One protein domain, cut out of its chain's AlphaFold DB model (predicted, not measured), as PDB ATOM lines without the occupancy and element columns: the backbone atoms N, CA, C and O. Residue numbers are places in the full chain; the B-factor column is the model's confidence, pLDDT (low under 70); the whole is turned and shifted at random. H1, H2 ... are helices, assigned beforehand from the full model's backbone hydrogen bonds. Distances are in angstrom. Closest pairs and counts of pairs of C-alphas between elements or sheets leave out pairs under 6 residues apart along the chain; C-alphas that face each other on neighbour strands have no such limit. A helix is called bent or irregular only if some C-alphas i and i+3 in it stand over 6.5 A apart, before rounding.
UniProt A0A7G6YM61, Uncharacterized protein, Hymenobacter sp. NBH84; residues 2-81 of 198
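What this domain is: This is residues 2 to 81 of the 198 residues of an uncharacterized protein of Hymenobacter sp. NBH84 (UniProt A0A7G6YM61). Two long helices, H1 and H2, make an open V: they meet only near the tight link between them, and their far ends spread apart. Residues 2 to 33 of H1 and residues 53 to 81, of which 53 to 80 belong to H2, stand free as the two arms. The printed part has 80 residues with two named helices, H1 then H2, and no named strand; the class is all helix. The whole is extended, with a radius of gyration of the C-alphas of 21.0 A, and flat, spanning 61 by 43 by 10 A.

Where its parts are: Find C-alpha 2 at (43.403, 7.181, -15.440); from there H1, the longest helix by residues, runs through residues 2 to 39, 52.9 A from first to last C-alpha. It is neither bent nor irregular, but only just: C-alphas 26 and 29 are 6.2 A apart. Then look at C-alpha 45 at (62.077, -43.027, -44.074), where H2 begins; it covers residues 45 to 80, 53.3 A long, and ends at C-alpha 80 at (17.631, -24.985, -20.822).

How they stand to each other: Look first where H1 ends: H1 and H2 are close but not clearly touching, with 2 pairs of C-alphas within 8 A. The closest C-alphas are those of Phe 38 and Lys 48, 6.4 A apart. The helices run opposite ways at a steep tilt of 38 degrees, and their centres are 24.9 A apart. In H2 every O i to N i+4 pair is within hydrogen-bond range; in H1 it is 31 of 34.

The domain as a whole: The two C-alphas farthest apart are those of Ile 2 and Ala 46, at 61.9 A. The printed part has no cut, and the link from H1 to H2, 5 residues, is tight. In the B-factor column you will find a mean pLDDT of 76.6 for the printed part, with residues 2 to 3, 21 to 27 and 72 to 81 of this model under 70.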
ATOM      1  N   ILE A   2      42.549   7.617 -14.310       69.06
ATOM      2  CA  ILE A   2      43.403   7.181 -15.440       69.06
ATOM      3  C   ILE A   2      44.560   6.257 -15.009       69.06
ATOM      4  O   ILE A   2      44.824   5.258 -15.669       69.06
ATOM      5  N   GLU A   3      45.193   6.519 -13.864       64.75
ATOM      6  CA  GLU A   3      46.311   5.706 -13.353       64.75
ATOM      7  C   GLU A   3      45.917   4.247 -13.077       64.75
ATOM      8  O   GLU A   3      46.660   3.332 -13.420       64.75
ATOM      9  N   GLY A   4      44.709   4.000 -12.555       72.88
ATOM     10  CA  GLY A   4      44.212   2.640 -12.312       72.88
ATOM     11  C   GLY A   4      44.035   1.822 -13.596       72.88
ATOM     12  O   GLY A   4      44.314   0.624 -13.605       72.88
ATOM     13  N   TYR A   5      43.650   2.470 -14.702       74.50
ATOM     14  CA  TYR A   5      43.552   1.817 -16.011       74.50
ATOM     15  C   TYR A   5      44.927   1.478 -16.590       74.50
ATOM     16  O   TYR A   5      45.087   0.415 -17.184       74.50
ATOM     17  N   ILE A   6      45.926   2.338 -16.380       81.56
ATOM     18  CA  ILE A   6      47.303   2.093 -16.834       81.56
ATOM     19  C   ILE A   6      47.914   0.911 -16.069       81.56
ATOM     20  O   ILE A   6      48.496   0.019 -16.685       81.56
ATOM     21  N   TYR A   7      47.710   0.843 -14.749       80.62
ATOM     22  CA  TYR A   7      48.145  -0.300 -13.941       80.62
ATOM     23  C   TYR A   7      47.431  -1.602 -14.335       80.62
ATOM     24  O   TYR A   7      48.084  -2.634 -14.496       80.62
ATOM     25  N   GLY A   8      46.113  -1.559 -14.551       82.00
ATOM     26  CA  GLY A   8      45.346  -2.722 -15.010       82.00
ATOM     27  C   GLY A   8      45.796  -3.229 -16.383       82.00
ATOM     28  O   GLY A   8      45.973  -4.434 -16.570       82.00
ATOM     29  N   LEU A   9      46.055  -2.316 -17.326       86.06
ATOM     30  CA  LEU A   9      46.577  -2.649 -18.653       86.06
ATOM     31  C   LEU A   9      47.982  -3.266 -18.568       86.06
ATOM     32  O   LEU A   9      48.257  -4.255 -19.245       86.06
ATOM     33  N   GLY A  10      48.855  -2.726 -17.713       86.06
ATOM     34  CA  GLY A  10      50.206  -3.252 -17.504       86.06
ATOM     35  C   GLY A  10      50.210  -4.688 -16.972       86.06
ATOM     36  O   GLY A  10      50.940  -5.534 -17.487       86.06
ATOM     37  N   ILE A  11      49.346  -4.994 -15.999       85.94
ATOM     38  CA  ILE A  11      49.204  -6.351 -15.447       85.94
ATOM     39  C   ILE A  11      48.626  -7.314 -16.492       85.94
ATOM     40  O   ILE A  11      49.116  -8.437 -16.620       85.94
ATOM     41  N   LEU A  12      47.634  -6.879 -17.275       84.94
ATOM     42  CA  LEU A  12      47.065  -7.681 -18.362       84.94
ATOM     43  C   LEU A  12      48.124  -8.029 -19.418       84.94
ATOM     44  O   LEU A  12      48.220  -9.181 -19.838       84.94
ATOM     45  N   LEU A  13      48.934  -7.052 -19.831       86.50
ATOM     46  CA  LEU A  13      50.001  -7.261 -20.812       86.50
ATOM     47  C   LEU A  13      51.095  -8.189 -20.276       86.50
ATOM     48  O   LEU A  13      51.541  -9.076 -21.000       86.50
ATOM     49  N   LEU A  14      51.482  -8.038 -19.007       83.25
ATOM     50  CA  LEU A  14      52.434  -8.937 -18.353       83.25
ATOM     51  C   LEU A  14      51.894 -10.373 -18.300       83.25
ATOM     52  O   LEU A  14      52.610 -11.320 -18.621       83.25
ATOM     53  N   PHE A  15      50.619 -10.537 -17.946       80.50
ATOM     54  CA  PHE A  15      49.960 -11.840 -17.924       80.50
ATOM     55  C   PHE A  15      49.912 -12.472 -19.320       80.50
ATOM     56  O   PHE A  15      50.303 -13.627 -19.484       80.50
ATOM     57  N   LEU A  16      49.515 -11.710 -20.344       81.25
ATOM     58  CA  LEU A  16      49.524 -12.168 -21.736       81.25
ATOM     59  C   LEU A  16      50.929 -12.553 -22.202       81.25
ATOM     60  O   LEU A  16      51.077 -13.549 -22.905       81.25
ATOM     61  N   PHE A  17      51.960 -11.821 -21.782       77.75
ATOM     62  CA  PHE A  17      53.348 -12.142 -22.101       77.75
ATOM     63  C   PHE A  17      53.809 -13.450 -21.445       77.75
ATOM     64  O   PHE A  17      54.441 -14.274 -22.103       77.75
ATOM     65  N   ILE A  18      53.444 -13.693 -20.181       72.75
ATOM     66  CA  ILE A  18      53.737 -14.955 -19.479       72.75
ATOM     67  C   ILE A  18      53.004 -16.127 -20.143       72.75
ATOM     68  O   ILE A  18      53.605 -17.176 -20.376       72.75
ATOM     69  N   VAL A  19      51.729 -15.948 -20.502       71.81
ATOM     70  CA  VAL A  19      50.938 -16.970 -21.203       71.81
ATOM     71  C   VAL A  19      51.512 -17.246 -22.593       71.81
ATOM     72  O   VAL A  19      51.678 -18.410 -22.949       71.81
ATOM     73  N   ALA A  20      51.878 -16.213 -23.355       70.00
ATOM     74  CA  ALA A  20      52.484 -16.353 -24.679       70.00
ATOM     75  C   ALA A  20      53.876 -17.004 -24.615       70.00
ATOM     76  O   ALA A  20      54.177 -17.885 -25.420       70.00
ATOM     77  N   GLY A  21      54.705 -16.627 -23.636       69.81
ATOM     78  CA  GLY A  21      56.012 -17.240 -23.393       69.81
ATOM     79  C   GLY A  21      55.898 -18.707 -22.973       69.81
ATOM     80  O   GLY A  21      56.634 -19.555 -23.478       69.81
ATOM     81  N   GLY A  22      54.920 -19.031 -22.122       68.38
ATOM     82  CA  GLY A  22      54.569 -20.408 -21.783       68.38
ATOM     83  C   GLY A  22      54.128 -21.197 -23.016       68.38
ATOM     84  O   GLY A  22      54.686 -22.257 -23.293       68.38
ATOM     85  N   LEU A  23      53.196 -20.652 -23.808       66.88
ATOM     86  CA  LEU A  23      52.693 -21.288 -25.032       66.88
ATOM     87  C   LEU A  23      53.800 -21.541 -26.060       66.88
ATOM     88  O   LEU A  23      53.792 -22.584 -26.709       66.88
ATOM     89  N   MET A  24      54.763 -20.624 -26.202       63.56
ATOM     90  CA  MET A  24      55.883 -20.815 -27.124       63.56
ATOM     91  C   MET A  24      56.676 -22.083 -26.805       63.56
ATOM     92  O   MET A  24      57.005 -22.831 -27.721       63.56
ATOM     93  N   ASN A  25      56.908 -22.403 -25.532       66.31
ATOM     94  CA  ASN A  25      57.603 -23.641 -25.169       66.31
ATOM     95  C   ASN A  25      56.780 -24.900 -25.480       66.31
ATOM     96  O   ASN A  25      57.353 -25.931 -25.821       66.31
ATOM     97  N   PHE A  26      55.450 -24.820 -25.419       65.50
ATOM     98  CA  PHE A  26      54.564 -25.949 -25.728       65.50
ATOM     99  C   PHE A  26      54.265 -26.118 -27.222       65.50
ATOM    100  O   PHE A  26      53.862 -27.203 -27.633       65.50
ATOM    101  N   VAL A  27      54.468 -25.084 -28.044       67.94
ATOM    102  CA  VAL A  27      54.153 -25.117 -29.485       67.94
ATOM    103  C   VAL A  27      55.416 -25.091 -30.344       67.94
ATOM    104  O   VAL A  27      55.570 -25.910 -31.247       67.94
ATOM    105  N   VAL A  28      56.352 -24.187 -30.055       72.56
ATOM    106  CA  VAL A  28      57.560 -23.977 -30.868       72.56
ATOM    107  C   VAL A  28      58.591 -25.067 -30.603       72.56
ATOM    108  O   VAL A  28      59.177 -25.584 -31.550       72.56
ATOM    109  N   LEU A  29      58.794 -25.465 -29.342       71.69
ATOM    110  CA  LEU A  29      59.805 -26.469 -28.998       71.69
ATOM    111  C   LEU A  29      59.499 -27.842 -29.628       71.69
ATOM    112  O   LEU A  29      60.375 -28.380 -30.311       71.69
ATOM    113  N   PRO A  30      58.270 -28.393 -29.516       74.88
ATOM    114  CA  PRO A  30      57.927 -29.648 -30.181       74.88
ATOM    115  C   PRO A  30      57.982 -29.522 -31.701       74.88
ATOM    116  O   PRO A  30      58.423 -30.453 -32.365       74.88
ATOM    117  N   TRP A  31      57.602 -28.366 -32.257       75.50
ATOM    118  CA  TRP A  31      57.659 -28.105 -33.695       75.50
ATOM    119  C   TRP A  31      59.089 -28.109 -34.247       75.50
ATOM    120  O   TRP A  31      59.356 -28.729 -35.277       75.50
ATOM    121  N   VAL A  32      60.029 -27.461 -33.553       80.19
ATOM    122  CA  VAL A  32      61.448 -27.439 -33.937       80.19
ATOM    123  C   VAL A  32      62.050 -28.842 -33.857       80.19
ATOM    124  O   VAL A  32      62.754 -29.251 -34.782       80.19
ATOM    125  N   ILE A  33      61.722 -29.607 -32.810       80.94
ATOM    126  CA  ILE A  33      62.155 -31.004 -32.656       80.94
ATOM    127  C   ILE A  33      61.581 -31.876 -33.779       80.94
ATOM    128  O   ILE A  33      62.319 -32.649 -34.389       80.94
ATOM    129  N   LEU A  34      60.293 -31.719 -34.107       81.06
ATOM    130  CA  LEU A  34      59.655 -32.447 -35.204       81.06
ATOM    131  C   LEU A  34      60.349 -32.142 -36.533       81.06
ATOM    132  O   LEU A  34      60.707 -33.050 -37.281       81.06
ATOM    133  N   LYS A  35      60.584 -30.856 -36.816       80.88
ATOM    134  CA  LYS A  35      61.239 -30.412 -38.047       80.88
ATOM    135  C   LYS A  35      62.655 -30.979 -38.154       80.88
ATOM    136  O   LYS A  35      63.009 -31.506 -39.205       80.88
ATOM    137  N   ALA A  36      63.428 -30.931 -37.068       81.38
ATOM    138  CA  ALA A  36      64.764 -31.516 -37.006       81.38
ATOM    139  C   ALA A  36      64.737 -33.039 -37.219       81.38
ATOM    140  O   ALA A  36      65.564 -33.569 -37.956       81.38
ATOM    141  N   PHE A  37      63.756 -33.744 -36.648       83.19
ATOM    142  CA  PHE A  37      63.573 -35.183 -36.844       83.19
ATOM    143  C   PHE A  37      63.253 -35.544 -38.305       83.19
ATOM    144  O   PHE A  37      63.851 -36.465 -38.863       83.19
ATOM    145  N   PHE A  38      62.355 -34.802 -38.961       81.56
ATOM    146  CA  PHE A  38      61.990 -35.062 -40.358       81.56
ATOM    147  C   PHE A  38      63.097 -34.686 -41.353       81.56
ATOM    148  O   PHE A  38      63.234 -35.355 -42.380       81.56
ATOM    149  N   TRP A  39      63.899 -33.664 -41.051       81.69
ATOM    150  CA  TRP A  39      65.018 -33.217 -41.895       81.69
ATOM    151  C   TRP A  39      66.332 -33.957 -41.630       81.69
ATOM    152  O   TRP A  39      67.264 -33.827 -42.411       81.69
ATOM    153  N   SER A  40      66.419 -34.735 -40.551       79.69
ATOM    154  CA  SER A  40      67.612 -35.518 -40.237       79.69
ATOM    155  C   SER A  40      67.744 -36.738 -41.149       79.69
ATOM    156  O   SER A  40      66.802 -37.523 -41.278       79.69
ATOM    157  N   ASP A  41      68.928 -36.948 -41.719       79.00
ATOM    158  CA  ASP A  41      69.267 -38.152 -42.495       79.00
ATOM    159  C   ASP A  41      69.483 -39.393 -41.612       79.00
ATOM    160  O   ASP A  41      69.582 -40.513 -42.107       79.00
ATOM    161  N   TRP A  42      69.529 -39.211 -40.288       80.12
ATOM    162  CA  TRP A  42      69.783 -40.287 -39.328       80.12
ATOM    163  C   TRP A  42      68.595 -41.247 -39.159       80.12
ATOM    164  O   TRP A  42      68.782 -42.416 -38.830       80.12
ATOM    165  N   ALA A  43      67.365 -40.773 -39.383       78.31
ATOM    166  CA  ALA A  43      66.158 -41.575 -39.209       78.31
ATOM    167  C   ALA A  43      65.702 -42.218 -40.537       78.31
ATOM    168  O   ALA A  43      65.505 -41.498 -41.521       78.31
ATOM    169  N   PRO A  44      65.436 -43.541 -40.573       86.12
ATOM    170  CA  PRO A  44      64.907 -44.211 -41.759       86.12
ATOM    171  C   PRO A  44      63.558 -43.631 -42.201       86.12
ATOM    172  O   PRO A  44      62.698 -43.321 -41.372       86.12
ATOM    173  N   GLN A  45      63.317 -43.579 -43.513       82.50
ATOM    174  CA  GLN A  45      62.077 -43.027 -44.074       82.50
ATOM    175  C   GLN A  45      60.812 -43.746 -43.567       82.50
ATOM    176  O   GLN A  45      59.781 -43.114 -43.342       82.50
ATOM    177  N   ALA A  46      60.900 -45.056 -43.318       84.12
ATOM    178  CA  ALA A  46      59.803 -45.838 -42.750       84.12
ATOM    179  C   ALA A  46      59.377 -45.326 -41.360       84.12
ATOM    180  O   ALA A  46      58.184 -45.221 -41.085       84.12
ATOM    181  N   LEU A  47      60.336 -44.937 -40.511       81.38
ATOM    182  CA  LEU A  47      60.059 -44.398 -39.179       81.38
ATOM    183  C   LEU A  47      59.385 -43.021 -39.266       81.38
ATOM    184  O   LEU A  47      58.401 -42.771 -38.572       81.38
ATOM    185  N   LYS A  48      59.862 -42.151 -40.168       81.00
ATOM    186  CA  LYS A  48      59.255 -40.833 -40.421       81.00
ATOM    187  C   LYS A  48      57.795 -40.962 -40.866       81.00
ATOM    188  O   LYS A  48      56.934 -40.243 -40.361       81.00
ATOM    189  N   ASN A  49      57.500 -41.924 -41.740       81.69
ATOM    190  CA  ASN A  49      56.135 -42.195 -42.189       81.69
ATOM    191  C   ASN A  49      55.230 -42.643 -41.031       81.69
ATOM    192  O   ASN A  49      54.128 -42.117 -40.894       81.69
ATOM    193  N   VAL A  50      55.693 -43.558 -40.170       85.69
ATOM    194  CA  VAL A  50      54.923 -44.021 -38.998       85.69
ATOM    195  C   VAL A  50      54.604 -42.866 -38.047       85.69
ATOM    196  O   VAL A  50      53.457 -42.718 -37.628       85.69
ATOM    197  N   VAL A  51      55.585 -42.007 -37.754       83.88
ATOM    198  CA  VAL A  51      55.383 -40.825 -36.897       83.88
ATOM    199  C   VAL A  51      54.386 -39.848 -37.527       83.88
ATOM    200  O   VAL A  51      53.508 -39.337 -36.834       83.88
ATOM    201  N   CYS A  52      54.461 -39.627 -38.842       83.50
ATOM    202  CA  CYS A  52      53.517 -38.769 -39.558       83.50
ATOM    203  C   CYS A  52      52.076 -39.302 -39.478       83.50
ATOM    204  O   CYS A  52      51.152 -38.542 -39.185       83.50
ATOM    205  N   TRP A  53      51.883 -40.608 -39.683       85.94
ATOM    206  CA  TRP A  53      50.570 -41.250 -39.563       85.94
ATOM    207  C   TRP A  53      50.025 -41.202 -38.134       85.94
ATOM    208  O   TRP A  53      48.851 -40.886 -37.942       85.94
ATOM    209  N   ALA A  54      50.870 -41.452 -37.131       85.81
ATOM    210  CA  ALA A  54      50.477 -41.389 -35.725       85.81
ATOM    211  C   ALA A  54      50.013 -39.980 -35.322       85.81
ATOM    212  O   ALA A  54      48.962 -39.831 -34.699       85.81
ATOM    213  N   LEU A  55      50.743 -38.938 -35.733       85.44
ATOM    214  CA  LEU A  55      50.350 -37.548 -35.484       85.44
ATOM    215  C   LEU A  55      49.038 -37.188 -36.185       85.44
ATOM    216  O   LEU A  55      48.180 -36.550 -35.576       85.44
ATOM    217  N   GLY A  56      48.858 -37.632 -37.433       84.69
ATOM    218  CA  GLY A  56      47.607 -37.443 -38.171       84.69
ATOM    219  C   GLY A  56      46.409 -38.086 -37.468       84.69
ATOM    220  O   GLY A  56      45.370 -37.445 -37.314       84.69
ATOM    221  N   ALA A  57      46.565 -39.317 -36.971       87.81
ATOM    222  CA  ALA A  57      45.519 -40.017 -36.227       87.81
ATOM    223  C   ALA A  57      45.162 -39.303 -34.912       87.81
ATOM    224  O   ALA A  57      43.982 -39.133 -34.606       87.81
ATOM    225  N   ILE A  58      46.164 -38.830 -34.161       86.94
ATOM    226  CA  ILE A  58      45.950 -38.075 -32.916       86.94
ATOM    227  C   ILE A  58      45.174 -36.780 -33.188       86.94
ATOM    228  O   ILE A  58      44.210 -36.478 -32.482       86.94
ATOM    229  N   LEU A  59      45.550 -36.038 -34.233       87.50
ATOM    230  CA  LEU A  59      44.851 -34.822 -34.656       87.50
ATOM    231  C   LEU A  59      43.390 -35.103 -35.019       87.50
ATOM    232  O   LEU A  59      42.500 -34.366 -34.597       87.50
ATOM    233  N   LEU A  60      43.135 -36.187 -35.751       90.88
ATOM    234  CA  LEU A  60      41.783 -36.580 -36.135       90.88
ATOM    235  C   LEU A  60      40.918 -36.891 -34.905       90.88
ATOM    236  O   LEU A  60      39.818 -36.353 -34.783       90.88
ATOM    237  N   VAL A  61      41.429 -37.682 -33.956       89.69
ATOM    238  CA  VAL A  61      40.722 -37.991 -32.697       89.69
ATOM    239  C   VAL A  61      40.443 -36.721 -31.891       89.69
ATOM    240  O   VAL A  61      39.352 -36.570 -31.337       89.69
ATOM    241  N   PHE A  62      41.397 -35.790 -31.845       87.19
ATOM    242  CA  PHE A  62      41.238 -34.524 -31.136       87.19
ATOM    243  C   PHE A  62      40.116 -33.663 -31.736       87.19
ATOM    244  O   PHE A  62      39.247 -33.192 -31.003       87.19
ATOM    245  N   PHE A  63      40.074 -33.513 -33.063       84.56
ATOM    246  CA  PHE A  63      39.020 -32.747 -33.735       84.56
ATOM    247  C   PHE A  63      37.637 -33.393 -33.617       84.56
ATOM    248  O   PHE A  63      36.662 -32.683 -33.367       84.56
ATOM    249  N   VAL A  64      37.546 -34.721 -33.730       86.38
ATOM    250  CA  VAL A  64      36.282 -35.446 -33.518       86.38
ATOM    251  C   VAL A  64      35.784 -35.239 -32.089       86.38
ATOM    252  O   VAL A  64      34.612 -34.940 -31.882       86.38
ATOM    253  N   SER A  65      36.681 -35.312 -31.105       81.75
ATOM    254  CA  SER A  65      36.344 -35.133 -29.689       81.75
ATOM    255  C   SER A  65      35.895 -33.700 -29.372       81.75
ATOM    256  O   SER A  65      34.941 -33.505 -28.618       81.75
ATOM    257  N   LEU A  66      36.538 -32.686 -29.967       83.88
ATOM    258  CA  LEU A  66      36.117 -31.284 -29.849       83.88
ATOM    259  C   LEU A  66      34.748 -31.036 -30.490       83.88
ATOM    260  O   LEU A  66      33.894 -30.408 -29.865       83.88
ATOM    261  N   GLY A  67      34.529 -31.550 -31.704       80.06
ATOM    262  CA  GLY A  67      33.244 -31.440 -32.397       80.06
ATOM    263  C   GLY A  67      32.116 -32.133 -31.635       80.06
ATOM    264  O   GLY A  67      31.035 -31.568 -31.480       80.06
ATOM    265  N   TRP A  68      32.391 -33.310 -31.071       78.19
ATOM    266  CA  TRP A  68      31.435 -34.050 -30.250       78.19
ATOM    267  C   TRP A  68      31.083 -33.307 -28.956       78.19
ATOM    268  O   TRP A  68      29.914 -33.171 -28.612       78.19
ATOM    269  N   ASN A  69      32.078 -32.752 -28.257       78.81
ATOM    270  CA  ASN A  69      31.846 -31.966 -27.041       78.81
ATOM    271  C   ASN A  69      31.053 -30.679 -27.327       78.81
ATOM    272  O   ASN A  69      30.204 -30.278 -26.533       78.81
ATOM    273  N   TRP A  70      31.302 -30.039 -28.473       73.25
ATOM    274  CA  TRP A  70      30.504 -28.900 -28.922       73.25
ATOM    275  C   TRP A  70      29.047 -29.297 -29.188       73.25
ATOM    276  O   TRP A  70      28.136 -28.615 -28.723       73.25
ATOM    277  N   HIS A  71      28.828 -30.417 -29.879       71.62
ATOM    278  CA  HIS A  71      27.490 -30.941 -30.153       71.62
ATOM    279  C   HIS A  71      26.716 -31.243 -28.860       71.62
ATOM    280  O   HIS A  71      25.606 -30.746 -28.686       71.62
ATOM    281  N   LEU A  72      27.353 -31.924 -27.900       68.81
ATOM    282  CA  LEU A  72      26.762 -32.207 -26.587       68.81
ATOM    283  C   LEU A  72      26.401 -30.930 -25.812       68.81
ATOM    284  O   LEU A  72      25.372 -30.872 -25.143       68.81
ATOM    285  N   ARG A  73      27.224 -29.875 -25.893       65.19
ATOM    286  CA  ARG A  73      26.901 -28.592 -25.244       65.19
ATOM    287  C   ARG A  73      25.682 -27.919 -25.861       65.19
ATOM    288  O   ARG A  73      24.894 -27.341 -25.117       65.19
ATOM    289  N   GLN A  74      25.511 -28.008 -27.179       60.66
ATOM    290  CA  GLN A  74      24.338 -27.449 -27.853       60.66
ATOM    291  C   GLN A  74      23.046 -28.155 -27.434       60.66
ATOM    292  O   GLN A  74      22.039 -27.483 -27.225       60.66
ATOM    293  N   GLU A  75      23.075 -29.476 -27.249       58.06
ATOM    294  CA  GLU A  75      21.917 -30.232 -26.752       58.06
ATOM    295  C   GLU A  75      21.539 -29.813 -25.321       58.06
ATOM    296  O   GLU A  75      20.380 -29.496 -25.047       58.06
ATOM    297  N   VAL A  76      22.528 -29.683 -24.429       57.06
ATOM    298  CA  VAL A  76      22.307 -29.257 -23.033       57.06
ATOM    299  C   VAL A  76      21.817 -27.804 -22.930       57.06
ATOM    300  O   VAL A  76      21.016 -27.469 -22.052       57.06
ATOM    301  N   GLU A  77      22.284 -26.906 -23.801       53.53
ATOM    302  CA  GLU A  77      21.809 -25.516 -23.834       53.53
ATOM    303  C   GLU A  77      20.404 -25.393 -24.438       53.53
ATOM    304  O   GLU A  77      19.596 -24.605 -23.932       53.53
ATOM    305  N   ALA A  78      20.072 -26.213 -25.440       53.22
ATOM    306  CA  ALA A  78      18.723 -26.302 -25.992       53.22
ATOM    307  C   ALA A  78      17.710 -26.799 -24.943       53.22
ATOM    308  O   ALA A  78      16.616 -26.243 -24.837       53.22
ATOM    309  N   GLU A  79      18.092 -27.750 -24.084       49.69
ATOM    310  CA  GLU A  79      17.270 -28.195 -22.948       49.69
ATOM    311  C   GLU A  79      16.991 -27.105 -21.899       49.69
ATOM    312  O   GLU A  79      15.981 -27.158 -21.190       49.69
ATOM    313  N   ARG A  80      17.847 -26.085 -21.779       48.84
ATOM    314  CA  ARG A  80      17.631 -24.985 -20.822       48.84
ATOM    315  C   ARG A  80      16.711 -23.886 -21.344       48.84
ATOM    316  O   ARG A  80      16.195 -23.126 -20.525       48.84
ATOM    317  N   HIS A  81      16.508 -23.786 -22.657       47.12
ATOM    318  CA  HIS A  81      15.821 -22.653 -23.286       47.12
ATOM    319  C   HIS A  81      14.349 -22.901 -23.645       47.12
ATOM    320  O   HIS A  81      13.730 -22.065 -24.308       47.12
TER     321      HIS A  81